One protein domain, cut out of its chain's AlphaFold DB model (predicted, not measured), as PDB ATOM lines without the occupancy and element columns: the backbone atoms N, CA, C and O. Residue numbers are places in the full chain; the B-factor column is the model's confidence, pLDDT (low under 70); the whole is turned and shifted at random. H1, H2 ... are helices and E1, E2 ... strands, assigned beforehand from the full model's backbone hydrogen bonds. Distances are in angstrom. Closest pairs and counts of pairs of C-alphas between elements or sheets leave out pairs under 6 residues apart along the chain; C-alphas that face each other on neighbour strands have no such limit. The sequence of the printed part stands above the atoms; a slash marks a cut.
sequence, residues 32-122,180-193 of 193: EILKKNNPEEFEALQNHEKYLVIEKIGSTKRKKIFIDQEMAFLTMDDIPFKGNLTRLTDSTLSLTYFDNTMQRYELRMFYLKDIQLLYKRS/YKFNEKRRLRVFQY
ATOM      1  N   GLU A  32     -32.572 116.286  22.448       84.50
ATOM      2  CA  GLU A  32     -33.552 117.056  23.227       84.50
ATOM      3  C   GLU A  32     -34.945 117.002  22.597       84.50
ATOM      4  O   GLU A  32     -35.941 116.784  23.295       84.50
ATOM      5  N   ILE A  33     -35.016 117.120  21.268       85.38
ATOM      6  CA  ILE A  33     -36.262 116.981  20.508       85.38
ATOM      7  C   ILE A  33     -36.840 115.574  20.695       85.38
ATOM      8  O   ILE A  33     -38.053 115.422  20.869       85.38
ATOM      9  N   LEU A  34     -35.995 114.538  20.663       87.06
ATOM     10  CA  LEU A  34     -36.425 113.153  20.836       87.06
ATOM     11  C   LEU A  34     -36.907 112.898  22.263       87.06
ATOM     12  O   LEU A  34     -38.014 112.399  22.439       87.06
ATOM     13  N   LYS A  35     -36.139 113.319  23.271       88.62
ATOM     14  CA  LYS A  35     -36.494 113.206  24.691       88.62
ATOM     15  C   LYS A  35     -37.837 113.865  25.004       88.62
ATOM     16  O   LYS A  35     -38.615 113.349  25.799       88.62
ATOM     17  N   LYS A  36     -38.119 115.001  24.368       88.19
ATOM     18  CA  LYS A  36     -39.361 115.760  24.547       88.19
ATOM     19  C   LYS A  36     -40.557 115.142  23.824       88.19
ATOM     20  O   LYS A  36     -41.659 115.159  24.365       88.19
ATOM     21  N   ASN A  37     -40.363 114.633  22.606       87.88
ATOM     22  CA  ASN A  37     -41.463 114.138  21.772       87.88
ATOM     23  C   ASN A  37     -41.763 112.645  21.969       87.88
ATOM     24  O   ASN A  37     -42.932 112.268  21.957       87.88
ATOM     25  N   ASN A  38     -40.729 111.816  22.133       88.06
ATOM     26  CA  ASN A  38     -40.800 110.364  22.307       88.06
ATOM     27  C   ASN A  38     -39.816 109.926  23.415       88.06
ATOM     28  O   ASN A  38     -38.747 109.385  23.107       88.06
ATOM     29  N   PRO A  39     -40.147 110.152  24.698       89.75
ATOM     30  CA  PRO A  39     -39.250 109.825  25.804       89.75
ATOM     31  C   PRO A  39     -38.894 108.334  25.851       89.75
ATOM     32  O   PRO A  39     -37.734 108.008  26.077       89.75
ATOM     33  N   GLU A  40     -39.828 107.430  25.525       89.06
ATOM     34  CA  GLU A  40     -39.553 105.985  25.571       89.06
ATOM     35  C   GLU A  40     -38.593 105.542  24.452       89.06
ATOM     36  O   GLU A  40     -37.822 104.599  24.607       89.06
ATOM     37  N   GLU A  41     -38.615 106.227  23.302       90.94
ATOM     38  CA  GLU A  41     -37.649 105.975  22.226       90.94
ATOM     39  C   GLU A  41     -36.251 106.464  22.612       90.94
ATOM     40  O   GLU A  41     -35.263 105.810  22.282       90.94
ATOM     41  N   PHE A  42     -36.180 107.602  23.304       90.56
ATOM     42  CA  PHE A  42     -34.934 108.164  23.809       90.56
ATOM     43  C   PHE A  42     -34.305 107.264  24.877       90.56
ATOM     44  O   PHE A  42     -33.133 106.915  24.756       90.56
ATOM     45  N   GLU A  43     -35.085 106.830  25.869       89.06
ATOM     46  CA  GLU A  43     -34.632 105.900  26.911       89.06
ATOM     47  C   GLU A  43     -34.152 104.579  26.308       89.06
ATOM     48  O   GLU A  43     -33.042 104.132  26.599       89.06
ATOM     49  N   ALA A  44     -34.922 104.005  25.378       90.75
ATOM     50  CA  ALA A  44     -34.530 102.767  24.719       90.75
ATOM     51  C   ALA A  44     -33.221 102.901  23.922       90.75
ATOM     52  O   ALA A  44     -32.447 101.946  23.846       90.75
ATOM     53  N   LEU A  45     -32.968 104.071  23.326       91.38
ATOM     54  CA  LEU A  45     -31.728 104.356  22.604       91.38
ATOM     55  C   LEU A  45     -30.537 104.510  23.557       91.38
ATOM     56  O   LEU A  45     -29.466 103.989  23.257       91.38
ATOM     57  N   GLN A  46     -30.718 105.170  24.704       91.12
ATOM     58  CA  GLN A  46     -29.667 105.328  25.716       91.12
ATOM     59  C   GLN A  46     -29.304 104.006  26.402       91.12
ATOM     60  O   GLN A  46     -28.131 103.732  26.645       91.12
ATOM     61  N   ASN A  47     -30.308 103.182  26.700       91.31
ATOM     62  CA  ASN A  47     -30.145 101.936  27.445       91.31
ATOM     63  C   ASN A  47     -29.870 100.716  26.543       91.31
ATOM     64  O   ASN A  47     -29.744  99.600  27.049       91.31
ATOM     65  N   HIS A  48     -29.803 100.900  25.218       91.06
ATOM     66  CA  HIS A  48     -29.719  99.815  24.227       91.06
ATOM     67  C   HIS A  48     -30.810  98.746  24.414       91.06
ATOM     68  O   HIS A  48     -30.564  97.537  24.321       91.06
ATOM     69  N   GLU A  49     -32.033  99.191  24.705       91.75
ATOM     70  CA  GLU A  49     -33.159  98.310  24.994       91.75
ATOM     71  C   GLU A  49     -33.727  97.654  23.735       91.75
ATOM     72  O   GLU A  49     -33.645  98.154  22.607       91.75
ATOM     73  N   LYS A  50     -34.364  96.499  23.948       94.56
ATOM     74  CA  LYS A  50     -35.110  95.811  22.901       94.56
ATOM     75  C   LYS A  50     -36.472  96.470  22.704       94.56
ATOM     76  O   LYS A  50     -37.162  96.796  23.664       94.56
ATOM     77  N   TYR A  51     -36.907  96.564  21.453       95.06
ATOM     78  CA  TYR A  51     -38.199  97.129  21.080       95.06
ATOM     79  C   TYR A  51     -38.907  96.295  20.010       95.06
ATOM     80  O   TYR A  51     -38.300  95.548  19.238       95.06
ATOM     81  N   LEU A  52     -40.232  96.422  19.962       95.00
ATOM     82  CA  LEU A  52     -41.077  95.745  18.989       95.00
ATOM     83  C   LEU A  52     -41.258  96.597  17.738       95.00
ATOM     84  O   LEU A  52     -41.488  97.804  17.798       95.00
ATOM     85  N   VAL A  53     -41.238  95.946  16.582       94.81
ATOM     86  CA  VAL A  53     -41.463  96.573  15.285       94.81
ATOM     87  C   VAL A  53     -42.565  95.845  14.541       94.81
ATOM     88  O   VAL A  53     -42.501  94.641  14.287       94.81
ATOM     89  N   ILE A  54     -43.565  96.617  14.129       94.25
ATOM     90  CA  ILE A  54     -44.594  96.180  13.192       94.25
ATOM     91  C   ILE A  54     -44.136  96.570  11.797       94.25
ATOM     92  O   ILE A  54     -44.068  97.755  11.456       94.25
ATOM     93  N   GLU A  55     -43.860  95.561  10.982       92.69
ATOM     94  CA  GLU A  55     -43.377  95.730   9.620       92.69
ATOM     95  C   GLU A  55     -44.391  95.178   8.621       92.69
ATOM     96  O   GLU A  55     -44.903  94.067   8.771       92.69
ATOM     97  N   LYS A  56     -44.680  95.957   7.575       92.25
ATOM     98  CA  LYS A  56     -45.422  95.489   6.403       92.25
ATOM     99  C   LYS A  56     -44.413  95.102   5.323       92.25
ATOM    100  O   LYS A  56     -43.608  95.941   4.929       92.25
ATOM    101  N   ILE A  57     -44.484  93.871   4.819       88.69
ATOM    102  CA  ILE A  57     -43.595  93.403   3.748       88.69
ATOM    103  C   ILE A  57     -43.780  94.291   2.511       88.69
ATOM    104  O   ILE A  57     -44.910  94.595   2.116       88.69
ATOM    105  N   GLY A  58     -42.662  94.756   1.948       86.50
ATOM    106  CA  GLY A  58     -42.640  95.686   0.816       86.50
ATOM    107  C   GLY A  58     -42.924  97.150   1.178       86.50
ATOM    108  O   GLY A  58     -43.171  97.955   0.287       86.50
ATOM    109  N   SER A  59     -42.930  97.524   2.463       89.38
ATOM    110  CA  SER A  59     -43.062  98.919   2.895       89.38
ATOM    111  C   SER A  59     -41.917  99.326   3.814       89.38
ATOM    112  O   SER A  59     -41.543  98.585   4.715       89.38
ATOM    113  N   THR A  60     -41.422 100.550   3.639       87.25
ATOM    114  CA  THR A  60     -40.448 101.175   4.546       87.25
ATOM    115  C   THR A  60     -41.084 101.688   5.840       87.25
ATOM    116  O   THR A  60     -40.385 102.001   6.799       87.25
ATOM    117  N   LYS A  61     -42.421 101.763   5.902       87.88
ATOM    118  CA  LYS A  61     -43.137 102.254   7.082       87.88
ATOM    119  C   LYS A  61     -43.119 101.201   8.185       87.88
ATOM    120  O   LYS A  61     -43.712 100.131   8.041       87.88
ATOM    121  N   ARG A  62     -42.491 101.553   9.307       89.38
ATOM    122  CA  ARG A  62     -42.391 100.737  10.519       89.38
ATOM    123  C   ARG A  62     -43.045 101.471  11.679       89.38
ATOM    124  O   ARG A  62     -42.885 102.681  11.810       89.38
ATOM    125  N   LYS A  63     -43.790 100.743  12.509       91.50
ATOM    126  CA  LYS A  63     -44.243 101.257  13.808       91.50
ATOM    127  C   LYS A  63     -43.414 100.582  14.890       91.50
ATOM    128  O   LYS A  63     -43.455  99.355  14.975       91.50
ATOM    129  N   LYS A  64     -42.689 101.378  15.670       93.38
ATOM    130  CA  LYS A  64     -41.948 100.925  16.848       93.38
ATOM    131  C   LYS A  64     -42.863 100.964  18.077       93.38
ATOM    132  O   LYS A  64     -43.785 101.781  18.123       93.38
ATOM    133  N   ILE A  65     -42.650 100.041  19.002       93.50
ATOM    134  CA  ILE A  65     -43.297  99.970  20.313       93.50
ATOM    135  C   ILE A  65     -42.185  99.686  21.318       93.50
ATOM    136  O   ILE A  65     -41.476  98.687  21.169       93.50
ATOM    137  N   PHE A  66     -42.031 100.573  22.291       94.62
ATOM    138  CA  PHE A  66     -40.964 100.525  23.290       94.62
ATOM    139  C   PHE A  66     -41.474  99.971  24.620       94.62
ATOM    140  O   PHE A  66     -42.681  99.776  24.796       94.62
ATOM    141  N   ILE A  67     -40.541  99.687  25.527       93.75
ATOM    142  CA  ILE A  67     -40.852  99.361  26.919       93.75
ATOM    143  C   ILE A  67     -41.626 100.542  27.541       93.75
ATOM    144  O   ILE A  67     -41.585 101.663  27.042       93.75
ATOM    145  N   ASP A  68     -42.459 100.238  28.531       90.62
ATOM    146  CA  ASP A  68     -43.394 101.126  29.229       90.62
ATOM    147  C   ASP A  68     -44.549 101.694  28.390       90.62
ATOM    148  O   ASP A  68     -45.459 102.335  28.922       90.62
ATOM    149  N   GLN A  69     -44.627 101.351  27.102       91.81
ATOM    150  CA  GLN A  69     -45.790 101.677  26.283       91.81
ATOM    151  C   GLN A  69     -46.948 100.689  26.497       91.81
ATOM    152  O   GLN A  69     -46.779  99.465  26.537       91.81
ATOM    153  N   GLU A  70     -48.171 101.226  26.567       91.25
ATOM    154  CA  GLU A  70     -49.393 100.422  26.619       91.25
ATOM    155  C   GLU A  70     -49.626  99.713  25.276       91.25
ATOM    156  O   GLU A  70     -49.674 100.332  24.205       91.25
ATOM    157  N   MET A  71     -49.870  98.407  25.332       91.62
ATOM    158  CA  MET A  71     -50.256  97.617  24.175       91.62
ATOM    159  C   MET A  71     -51.489  96.766  24.455       91.62
ATOM    160  O   MET A  71     -51.753  96.316  25.568       91.62
ATOM    161  N   ALA A  72     -52.262  96.540  23.396       92.00
ATOM    162  CA  ALA A  72     -53.398  95.638  23.418       92.00
ATOM    163  C   ALA A  72     -53.326  94.710  22.213       92.00
ATOM    164  O   ALA A  72     -53.063  95.159  21.092       92.00
ATOM    165  N   PHE A  73     -53.596  93.431  22.420       93.44
ATOM    166  CA  PHE A  73     -53.552  92.427  21.366       93.44
ATOM    167  C   PHE A  73     -54.577  91.320  21.602       93.44
ATOM    168  O   PHE A  73     -55.175  91.228  22.671       93.44
ATOM    169  N   LEU A  74     -54.791  90.510  20.571       92.81
ATOM    170  CA  LEU A  74     -55.573  89.281  20.631       92.81
ATOM    171  C   LEU A  74     -54.622  88.103  20.434       92.81
ATOM    172  O   LEU A  74     -53.783  88.142  19.523       92.81
ATOM    173  N   THR A  75     -54.738  87.083  21.278       93.44
ATOM    174  CA  THR A  75     -54.000  85.830  21.090       93.44
ATOM    175  C   THR A  75     -54.602  84.995  19.959       93.44
ATOM    176  O   THR A  75     -55.665  85.320  19.427       93.44
ATOM    177  N   MET A  76     -53.920  83.918  19.568       92.62
ATOM    178  CA  MET A  76     -54.452  82.921  18.629       92.62
ATOM    179  C   MET A  76     -55.721  82.231  19.153       92.62
ATOM    180  O   MET A  76     -56.562  81.858  18.345       92.62
ATOM    181  N   ASP A  77     -55.888  82.153  20.476       93.56
ATOM    182  CA  ASP A  77     -57.079  81.611  21.152       93.56
ATOM    183  C   ASP A  77     -58.221  82.638  21.289       93.56
ATOM    184  O   ASP A  77     -59.125  82.471  22.106       93.56
ATOM    185  N   ASP A  78     -58.154  83.750  20.552       90.19
ATOM    186  CA  ASP A  78     -59.114  84.856  20.599       90.19
ATOM    187  C   ASP A  78     -59.284  85.502  21.995       90.19
ATOM    188  O   ASP A  78     -60.303  86.133  22.291       90.19
ATOM    189  N   ILE A  79     -58.257  85.421  22.852       90.25
ATOM    190  CA  ILE A  79     -58.261  86.037  24.186       90.25
ATOM    191  C   ILE A  79     -57.648  87.444  24.102       90.25
ATOM    192  O   ILE A  79     -56.488  87.595  23.697       90.25
ATOM    193  N   PRO A  80     -58.391  88.508  24.467       90.44
ATOM    194  CA  PRO A  80     -57.874  89.867  24.431       90.44
ATOM    195  C   PRO A  80     -57.026  90.171  25.668       90.44
ATOM    196  O   PRO A  80     -57.444  89.923  26.797       90.44
ATOM    197  N   PHE A  81     -55.876  90.807  25.456       90.81
ATOM    198  CA  PHE A  81     -55.024  91.332  26.522       90.81
ATOM    199  C   PHE A  81     -54.733  92.813  26.321       90.81
ATOM    200  O   PHE A  81     -54.651  93.308  25.193       90.81
ATOM    201  N   LYS A  82     -54.575  93.522  27.440       91.94
ATOM    202  CA  LYS A  82     -54.199  94.932  27.495       91.94
ATOM    203  C   LYS A  82     -53.311  95.166  28.712       91.94
ATOM    204  O   LYS A  82     -53.690  94.773  29.809       91.94
ATOM    205  N   GLY A  83     -52.172  95.817  28.516       92.25
ATOM    206  CA  GLY A  83     -51.240  96.144  29.591       92.25
ATOM    207  C   GLY A  83     -50.034  96.923  29.080       92.25
ATOM    208  O   GLY A  83     -49.926  97.191  27.883       92.25
ATOM    209  N   ASN A  84     -49.130  97.267  29.988       94.19
ATOM    210  CA  ASN A  84     -47.889  97.970  29.672       94.19
ATOM    211  C   ASN A  84     -46.781  96.962  29.384       94.19
ATOM    212  O   ASN A  84     -46.632  95.985  30.121       94.19
ATOM    213  N   LEU A  85     -46.023  97.184  28.312       94.56
ATOM    214  CA  LEU A  85     -44.891  96.339  27.951       94.56
ATOM    215  C   LEU A  85     -43.745  96.561  28.935       94.56
ATOM    216  O   LEU A  85     -43.138  97.615  28.918       94.56
ATOM    217  N   THR A  86     -43.422  95.574  29.763       94.31
ATOM    218  CA  THR A  86     -42.372  95.720  30.786       94.31
ATOM    219  C   THR A  86     -41.083  95.001  30.441       94.31
ATOM    220  O   THR A  86     -40.011  95.393  30.892       94.31
ATOM    221  N   ARG A  87     -41.151  93.929  29.647       93.81
ATOM    222  CA  ARG A  87     -39.951  93.203  29.225       93.81
ATOM    223  C   ARG A  87     -40.115  92.624  27.836       93.81
ATOM    224  O   ARG A  87     -41.190  92.142  27.479       93.81
ATOM    225  N   LEU A  88     -39.015  92.603  27.091       95.12
ATOM    226  CA  LEU A  88     -38.948  92.009  25.767       95.12
ATOM    227  C   LEU A  88     -37.728  91.089  25.645       95.12
ATOM    228  O   LEU A  88     -36.612  91.452  26.014       95.12
ATOM    229  N   THR A  89     -37.947  89.887  25.122       93.56
ATOM    230  CA  THR A  89     -36.895  88.966  24.674       93.56
ATOM    231  C   THR A  89     -37.035  88.742  23.169       93.56
ATOM    232  O   THR A  89     -37.886  89.352  22.531       93.56
ATOM    233  N   ASP A  90     -36.232  87.858  22.578       91.81
ATOM    234  CA  ASP A  90     -36.272  87.616  21.128       91.81
ATOM    235  C   ASP A  90     -37.566  86.926  20.666       91.81
ATOM    236  O   ASP A  90     -37.953  87.036  19.503       91.81
ATOM    237  N   SER A  91     -38.254  86.219  21.571       91.56
ATOM    238  CA  SER A  91     -39.460  85.441  21.250       91.56
ATOM    239  C   SER A  91     -40.630  85.660  22.205       91.56
ATOM    240  O   SER A  91     -41.749  85.244  21.890       91.56
ATOM    241  N   THR A  92     -40.406  86.319  23.343       95.56
ATOM    242  CA  THR A  92     -41.434  86.583  24.353       95.56
ATOM    243  C   THR A  92     -41.516  88.057  24.702       95.56
ATOM    244  O   THR A  92     -40.541  88.802  24.610       95.56
ATOM    245  N   LEU A  93     -42.701  88.464  25.138       95.88
ATOM    246  CA  LEU A  93     -42.940  89.745  25.777       95.88
ATOM    247  C   LEU A  93     -43.599  89.524  27.133       95.88
ATOM    248  O   LEU A  93     -44.316  88.540  27.318       95.88
ATOM    249  N   SER A  94     -43.380  90.445  28.060       96.00
ATOM    250  CA  SER A  94     -44.082  90.486  29.338       96.00
ATOM    251  C   SER A  94     -44.899  91.758  29.426       96.00
ATOM    252  O   SER A  94     -44.387  92.847  29.161       96.00
ATOM    253  N   LEU A  95     -46.164  91.606  29.803       95.50
ATOM    254  CA  LEU A  95     -47.048  92.720  30.102       95.50
ATOM    255  C   LEU A  95     -47.333  92.790  31.586       95.50
ATOM    256  O   LEU A  95     -47.636  91.770  32.203       95.50
ATOM    257  N   THR A  96     -47.353  94.009  32.105       95.38
ATOM    258  CA  THR A  96     -47.956  94.303  33.399       95.38
ATOM    259  C   THR A  96     -49.366  94.837  33.182       95.38
ATOM    260  O   THR A  96     -49.573  95.777  32.410       95.38
ATOM    261  N   TYR A  97     -50.351  94.241  33.847       92.81
ATOM    262  CA  TYR A  97     -51.740  94.701  33.830       92.81
ATOM    263  C   TYR A  97     -52.321  94.694  35.242       92.81
ATOM    264  O   TYR A  97     -51.840  93.986  36.123       92.81
ATOM    265  N   PHE A  98     -53.347  95.511  35.464       91.12
ATOM    266  CA  PHE A  98     -54.086  95.516  36.720       91.12
ATOM    267  C   PHE A  98     -55.208  94.481  36.647       91.12
ATOM    268  O   PHE A  98     -56.112  94.609  35.815       91.12
ATOM    269  N   ASP A  99     -55.141  93.453  37.490       91.00
ATOM    270  CA  ASP A  99     -56.227  92.494  37.639       91.00
ATOM    271  C   ASP A  99     -57.278  93.053  38.603       91.00
ATOM    272  O   ASP A  99     -57.020  93.264  39.789       91.00
ATOM    273  N   ASN A 100     -58.488  93.273  38.088       87.94
ATOM    274  CA  ASN A 100     -59.606  93.772  38.879       87.94
ATOM    275  C   ASN A 100     -60.132  92.733  39.879       87.94
ATOM    276  O   ASN A 100     -60.718  93.126  40.885       87.94
ATOM    277  N   THR A 101     -59.954  91.433  39.621       91.38
ATOM    278  CA  THR A 101     -60.451  90.372  40.507       91.38
ATOM    279  C   THR A 101     -59.583  90.251  41.754       91.38
ATOM    280  O   THR A 101     -60.109  90.167  42.860       91.38
ATOM    281  N   MET A 102     -58.259  90.291  41.587       91.31
ATOM    282  CA  MET A 102     -57.298  90.232  42.695       91.31
ATOM    283  C   MET A 102     -56.859  91.607  43.223       91.31
ATOM    284  O   MET A 102     -56.105  91.667  44.191       91.31
ATOM    285  N   GLN A 103     -57.310  92.703  42.597       93.19
ATOM    286  CA  GLN A 103     -56.950  94.092  42.923       93.19
ATOM    287  C   GLN A 103     -55.434  94.342  42.997       93.19
ATOM    288  O   GLN A 103     -54.947  95.069  43.863       93.19
ATOM    289  N   ARG A 104     -54.664  93.741  42.084       93.69
ATOM    290  CA  ARG A 104     -53.200  93.854  42.069       93.69
ATOM    291  C   ARG A 104     -52.644  93.925  40.656       93.69
ATOM    292  O   ARG A 104     -53.275  93.480  39.699       93.69
ATOM    293  N   TYR A 105     -51.437  94.470  40.541       92.44
ATOM    294  CA  TYR A 105     -50.679  94.405  39.299       92.44
ATOM    295  C   TYR A 105     -50.071  93.018  39.135       92.44
ATOM    296  O   TYR A 105     -49.373  92.528  40.023       92.44
ATOM    297  N   GLU A 106     -50.325  92.405  37.988       94.50
ATOM    298  CA  GLU A 106     -49.762  91.116  37.618       94.50
ATOM    299  C   GLU A 106     -48.884  91.259  36.382       94.50
ATOM    300  O   GLU A 106     -49.176  92.044  35.476       94.50
ATOM    301  N   LEU A 107     -47.808  90.477  36.352       94.69
ATOM    302  CA  LEU A 107     -46.923  90.361  35.205       94.69
ATOM    303  C   LEU A 107     -47.191  89.031  34.506       94.69
ATOM    304  O   LEU A 107     -47.114  87.969  35.121       94.69
ATOM    305  N   ARG A 108     -47.472  89.085  33.205       94.38
ATOM    306  CA  ARG A 108     -47.744  87.900  32.393       94.38
ATOM    307  C   ARG A 108     -46.896  87.886  31.138       94.38
ATOM    308  O   ARG A 108     -46.809  88.879  30.421       94.38
ATOM    309  N   MET A 109     -46.293  86.732  30.881       95.88
ATOM    310  CA  MET A 109     -45.469  86.485  29.705       95.88
ATOM    311  C   MET A 109     -46.308  85.893  28.568       95.88
ATOM    312  O   MET A 109     -47.176  85.052  28.795       95.88
ATOM    313  N   PHE A 110     -46.002  86.308  27.343       95.75
ATOM    314  CA  PHE A 110     -46.612  85.834  26.106       95.75
ATOM    315  C   PHE A 110     -45.534  85.547  25.068       95.75
ATOM    316  O   PHE A 110     -44.559  86.294  24.964       95.75
ATOM    317  N   TYR A 111     -45.719  84.508  24.255       95.62
ATOM    318  CA  TYR A 111     -44.878  84.312  23.078       95.62
ATOM    319  C   TYR A 111     -45.375  85.177  21.922       95.62
ATOM    320  O   TYR A 111     -46.573  85.274  21.665       95.62
ATOM    321  N   LEU A 112     -44.448  85.752  21.157       93.69
ATOM    322  CA  LEU A 112     -44.773  86.582  19.992       93.69
ATOM    323  C   LEU A 112     -45.538  85.809  18.914       93.69
ATOM    324  O   LEU A 112     -46.379  86.387  18.228       93.69
ATOM    325  N   LYS A 113     -45.270  84.504  18.786       93.06
ATOM    326  CA  LYS A 113     -45.966  83.607  17.852       93.06
ATOM    327  C   LYS A 113     -47.449  83.420  18.198       93.06
ATOM    328  O   LYS A 113     -48.240  83.152  17.300       93.06
ATOM    329  N   ASP A 114     -47.821  83.604  19.466       93.94
ATOM    330  CA  ASP A 114     -49.191  83.407  19.948       93.94
ATOM    331  C   ASP A 114     -50.044  84.672  19.756       93.94
ATOM    332  O   ASP A 114     -51.230  84.681  20.080       93.94
ATOM    333  N   ILE A 115     -49.466  85.755  19.223       93.94
ATOM    334  CA  ILE A 115     -50.158  87.023  18.989       93.94
ATOM    335  C   ILE A 115     -50.743  87.036  17.574       93.94
ATOM    336  O   ILE A 115     -50.025  87.114  16.578       93.94
ATOM    337  N   GLN A 116     -52.072  87.035  17.477       93.25
ATOM    338  CA  GLN A 116     -52.798  87.001  16.206       93.25
ATOM    339  C   GLN A 116     -52.932  88.403  15.578       93.25
ATOM    340  O   GLN A 116     -52.751  88.606  14.369       93.25
ATOM    341  N   LEU A 117     -53.259  89.407  16.395       92.88
ATOM    342  CA  LEU A 117     -53.366  90.802  15.967       92.88
ATOM    343  C   LEU A 117     -53.052  91.762  17.107       92.88
ATOM    344  O   LEU A 117     -53.284  91.461  18.270       92.88
ATOM    345  N   LEU A 118     -52.600  92.963  16.752       93.62
ATOM    346  CA  LEU A 118     -52.324  94.048  17.689       93.62
ATOM    347  C   LEU A 118     -53.247  95.240  17.424       93.62
ATOM    348  O   LEU A 118     -53.411  95.677  16.279       93.62
ATOM    349  N   TYR A 119     -53.854  95.795  18.470       91.12
ATOM    350  CA  TYR A 119     -54.722  96.963  18.363       91.12
ATOM    351  C   TYR A 119     -53.898  98.251  18.282       91.12
ATOM    352  O   TYR A 119     -52.956  98.461  19.039       91.12
ATOM    353  N   LYS A 120     -54.244  99.159  17.362       87.81
ATOM    354  CA  LYS A 120     -53.464 100.394  17.157       87.81
ATOM    355  C   LYS A 120     -53.600 101.377  18.323       87.81
ATOM    356  O   LYS A 120     -52.736 102.245  18.443       87.81
ATOM    357  N   ARG A 121     -54.710 101.295  19.067       78.69
ATOM    358  CA  ARG A 121     -55.157 102.179  20.162       78.69
ATOM    359  C   ARG A 121     -56.100 101.405  21.088       78.69
ATOM    360  O   ARG A 121     -56.694 100.425  20.638       78.69
ATOM    361  N   SER A 122     -56.335 101.888  22.306       68.81
ATOM    362  CA  SER A 122     -57.407 101.372  23.163       68.81
ATOM    363  C   SER A 122     -58.777 101.507  22.474       68.81
ATOM    364  O   SER A 122     -59.103 102.532  21.867       68.81
ATOM    365  N   TYR A 180     -53.785  95.780  13.544       90.06
ATOM    366  CA  TYR A 180     -52.731  95.187  12.744       90.06
ATOM    367  C   TYR A 180     -52.894  93.672  12.852       90.06
ATOM    368  O   TYR A 180     -52.498  93.087  13.849       90.06
ATOM    369  N   LYS A 181     -53.520  93.049  11.848       90.38
ATOM    370  CA  LYS A 181     -53.550  91.585  11.738       90.38
ATOM    371  C   LYS A 181     -52.195  91.112  11.219       90.38
ATOM    372  O   LYS A 181     -51.741  91.652  10.202       90.38
ATOM    373  N   PHE A 182     -51.575  90.169  11.917       89.62
ATOM    374  CA  PHE A 182     -50.316  89.569  11.493       89.62
ATOM    375  C   PHE A 182     -50.597  88.424  10.519       89.62
ATOM    376  O   PHE A 182     -51.549  87.665  10.687       89.62
ATOM    377  N   ASN A 183     -49.845  88.396   9.424       87.69
ATOM    378  CA  ASN A 183     -49.950  87.420   8.341       87.69
ATOM    379  C   ASN A 183     -48.681  87.486   7.479       87.69
ATOM    380  O   ASN A 183     -47.753  88.230   7.784       87.69
ATOM    381  N   GLU A 184     -48.666  86.798   6.340       83.62
ATOM    382  CA  GLU A 184     -47.543  86.837   5.395       83.62
ATOM    383  C   GLU A 184     -47.135  88.255   4.968       83.62
ATOM    384  O   GLU A 184     -45.983  88.487   4.644       83.62
ATOM    385  N   LYS A 185     -48.044  89.241   4.988       88.31
ATOM    386  CA  LYS A 185     -47.758  90.627   4.574       88.31
ATOM    387  C   LYS A 185     -47.402  91.547   5.737       88.31
ATOM    388  O   LYS A 185     -46.987  92.683   5.492       88.31
ATOM    389  N   ARG A 186     -47.596  91.126   6.989       91.19
ATOM    390  CA  ARG A 186     -47.321  91.928   8.187       91.19
ATOM    391  C   ARG A 186     -46.785  91.070   9.317       91.19
ATOM    392  O   ARG A 186     -47.478  90.180   9.796       91.19
ATOM    393  N   ARG A 187     -45.605  91.433   9.808       91.50
ATOM    394  CA  ARG A 187     -44.888  90.708  10.856       91.50
ATOM    395  C   ARG A 187     -44.626  91.590  12.068       91.50
ATOM    396  O   ARG A 187     -44.427  92.799  11.929       91.50
ATOM    397  N   LEU A 188     -44.621  90.956  13.233       93.31
ATOM    398  CA  LEU A 188     -44.147  91.520  14.488       93.31
ATOM    399  C   LEU A 188     -42.737  90.978  14.734       93.31
ATOM    400  O   LEU A 188     -42.525  89.771  14.637       93.31
ATOM    401  N   ARG A 189     -41.768  91.859  14.976       92.88
ATOM    402  CA  ARG A 189     -40.363  91.493  15.193       92.88
ATOM    403  C   ARG A 189     -39.770  92.268  16.350       92.88
ATOM    404  O   ARG A 189     -40.227  93.365  16.646       92.88
ATOM    405  N   VAL A 190     -38.733  91.700  16.945       94.88
ATOM    406  CA  VAL A 190     -37.936  92.333  17.992       94.88
ATOM    407  C   VAL A 190     -36.663  92.873  17.362       94.88
ATOM    408  O   VAL A 190     -36.070  92.218  16.504       94.88
ATOM    409  N   PHE A 191     -36.281  94.073  17.767       93.94
ATOM    410  CA  PHE A 191     -35.019  94.712  17.423       93.94
ATOM    411  C   PHE A 191     -34.368  95.245  18.697       93.94
ATOM    412  O   PHE A 191     -35.016  95.328  19.737       93.94
ATOM    413  N   GLN A 192     -33.095  95.601  18.600       92.62
ATOM    414  CA  GLN A 192     -32.329  96.262  19.648       92.62
ATOM    415  C   GLN A 192     -31.623  97.466  19.021       92.62
ATOM    416  O   GLN A 192     -31.320  97.421  17.822       92.62
ATOM    417  N   TYR A 193     -31.463  98.541  19.792       87.50
ATOM    418  CA  TYR A 193     -30.678  99.705  19.380       87.50
ATOM    419  C   TYR A 193     -29.181  99.456  19.482       87.50
ATOM    420  O   TYR A 193     -28.751  98.881  20.506       87.50
TER     421      TYR A 193
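What this domain is: This is residues 32 to 122 and 180 to 193 of the 193 residues of an uncharacterized protein of Arcticibacterium luteifluviistationis (UniProt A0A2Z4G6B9). Two antiparallel sheets stand partly face to face with their strands crossed, a loose sandwich of the strongly twisted five-strand sheet E6 E5 E4 E3 E7 and the smaller three-strand sheet E2 E1 E8. Two short helices lie at one end of the model: H2 grazes the small sheet, and H1 makes a corner with H2 farther out. The printed part has 105 residues, with named elements in the order H1 H2 E1 E2 E3 E4 E5 E6 E7 E8, and the class is mixed, helices and strands. The whole is compact, with a radius of gyration of the C-alphas of 14.2 A and spans of 41 by 33 by 24 A.

Where its parts are: H1, residues 32 to 37, begins at C-alpha 32 (-33.552, 117.056, 23.227), and H2 is residues 39 to 46, 10.6 A long. E1 is residues 50 to 56, 19.5 A, and E2 is residues 62 to 65. E3 is residues 70 to 75, 16.3 A; E4 is residues 80 to 88, 19.1 A, and bends by 82 degrees at residue 84, at C-alpha (-47.889, 97.970, 29.672). E5 is residues 92 to 99, 20.7 A; E6 is residues 104 to 111, 22.8 A; E7 is residues 115 to 119. E8, residues 186 to 192, 19.4 A, ends at C-alpha 192 (-32.329, 96.262, 19.648).

How they stand to each other: E3 E4 E5 E6 form a meander, each strand the antiparallel neighbour of the one before. N 106 and O 97 of the hairpin E5 and E6 are 2.9 A apart. E4 pairs staggered: residues 80 to 84 with E3, N 73 to O 81 at 3.0 A, and residues 84 to 88 with E5, N 94 to O 87 at 2.8 A. E7 is an edge strand beside E3, N 119 to O 72 at 2.8 A. In the other sheet, E1 has N 53 to O 189 of E8 at 2.8 A and N 65 of E2 to O 52 at 2.8 A. The two sheets make a sandwich, two sheets face to face, with their strands at 75 degrees; the closest C-alphas of E1 and E4, those of Lys 50 and Leu 88, are 6.1 A apart. H2 only grazes the sheet E2 E1 E8 with its residues 40 to 45. H1 and H2 touch only at the corner, the closest C-alphas being those of Lys 35 and Phe 42 at 5.4 A, at a steep tilt of 42 degrees, opposite ways. In H1 and H2 every O i to N i+4 pair is within hydrogen-bond range.

The domain as a whole: The two C-alphas farthest apart, those of Gly 58 and Met 102, are 44.7 A apart. Residues 123 to 179 are not printed, and C-alphas 122 and 180 are 13.0 A apart across the cut; of the links that are printed whole, each is tight. The mean pLDDT of the printed part is 91.4, and residue 122 alone is under 70.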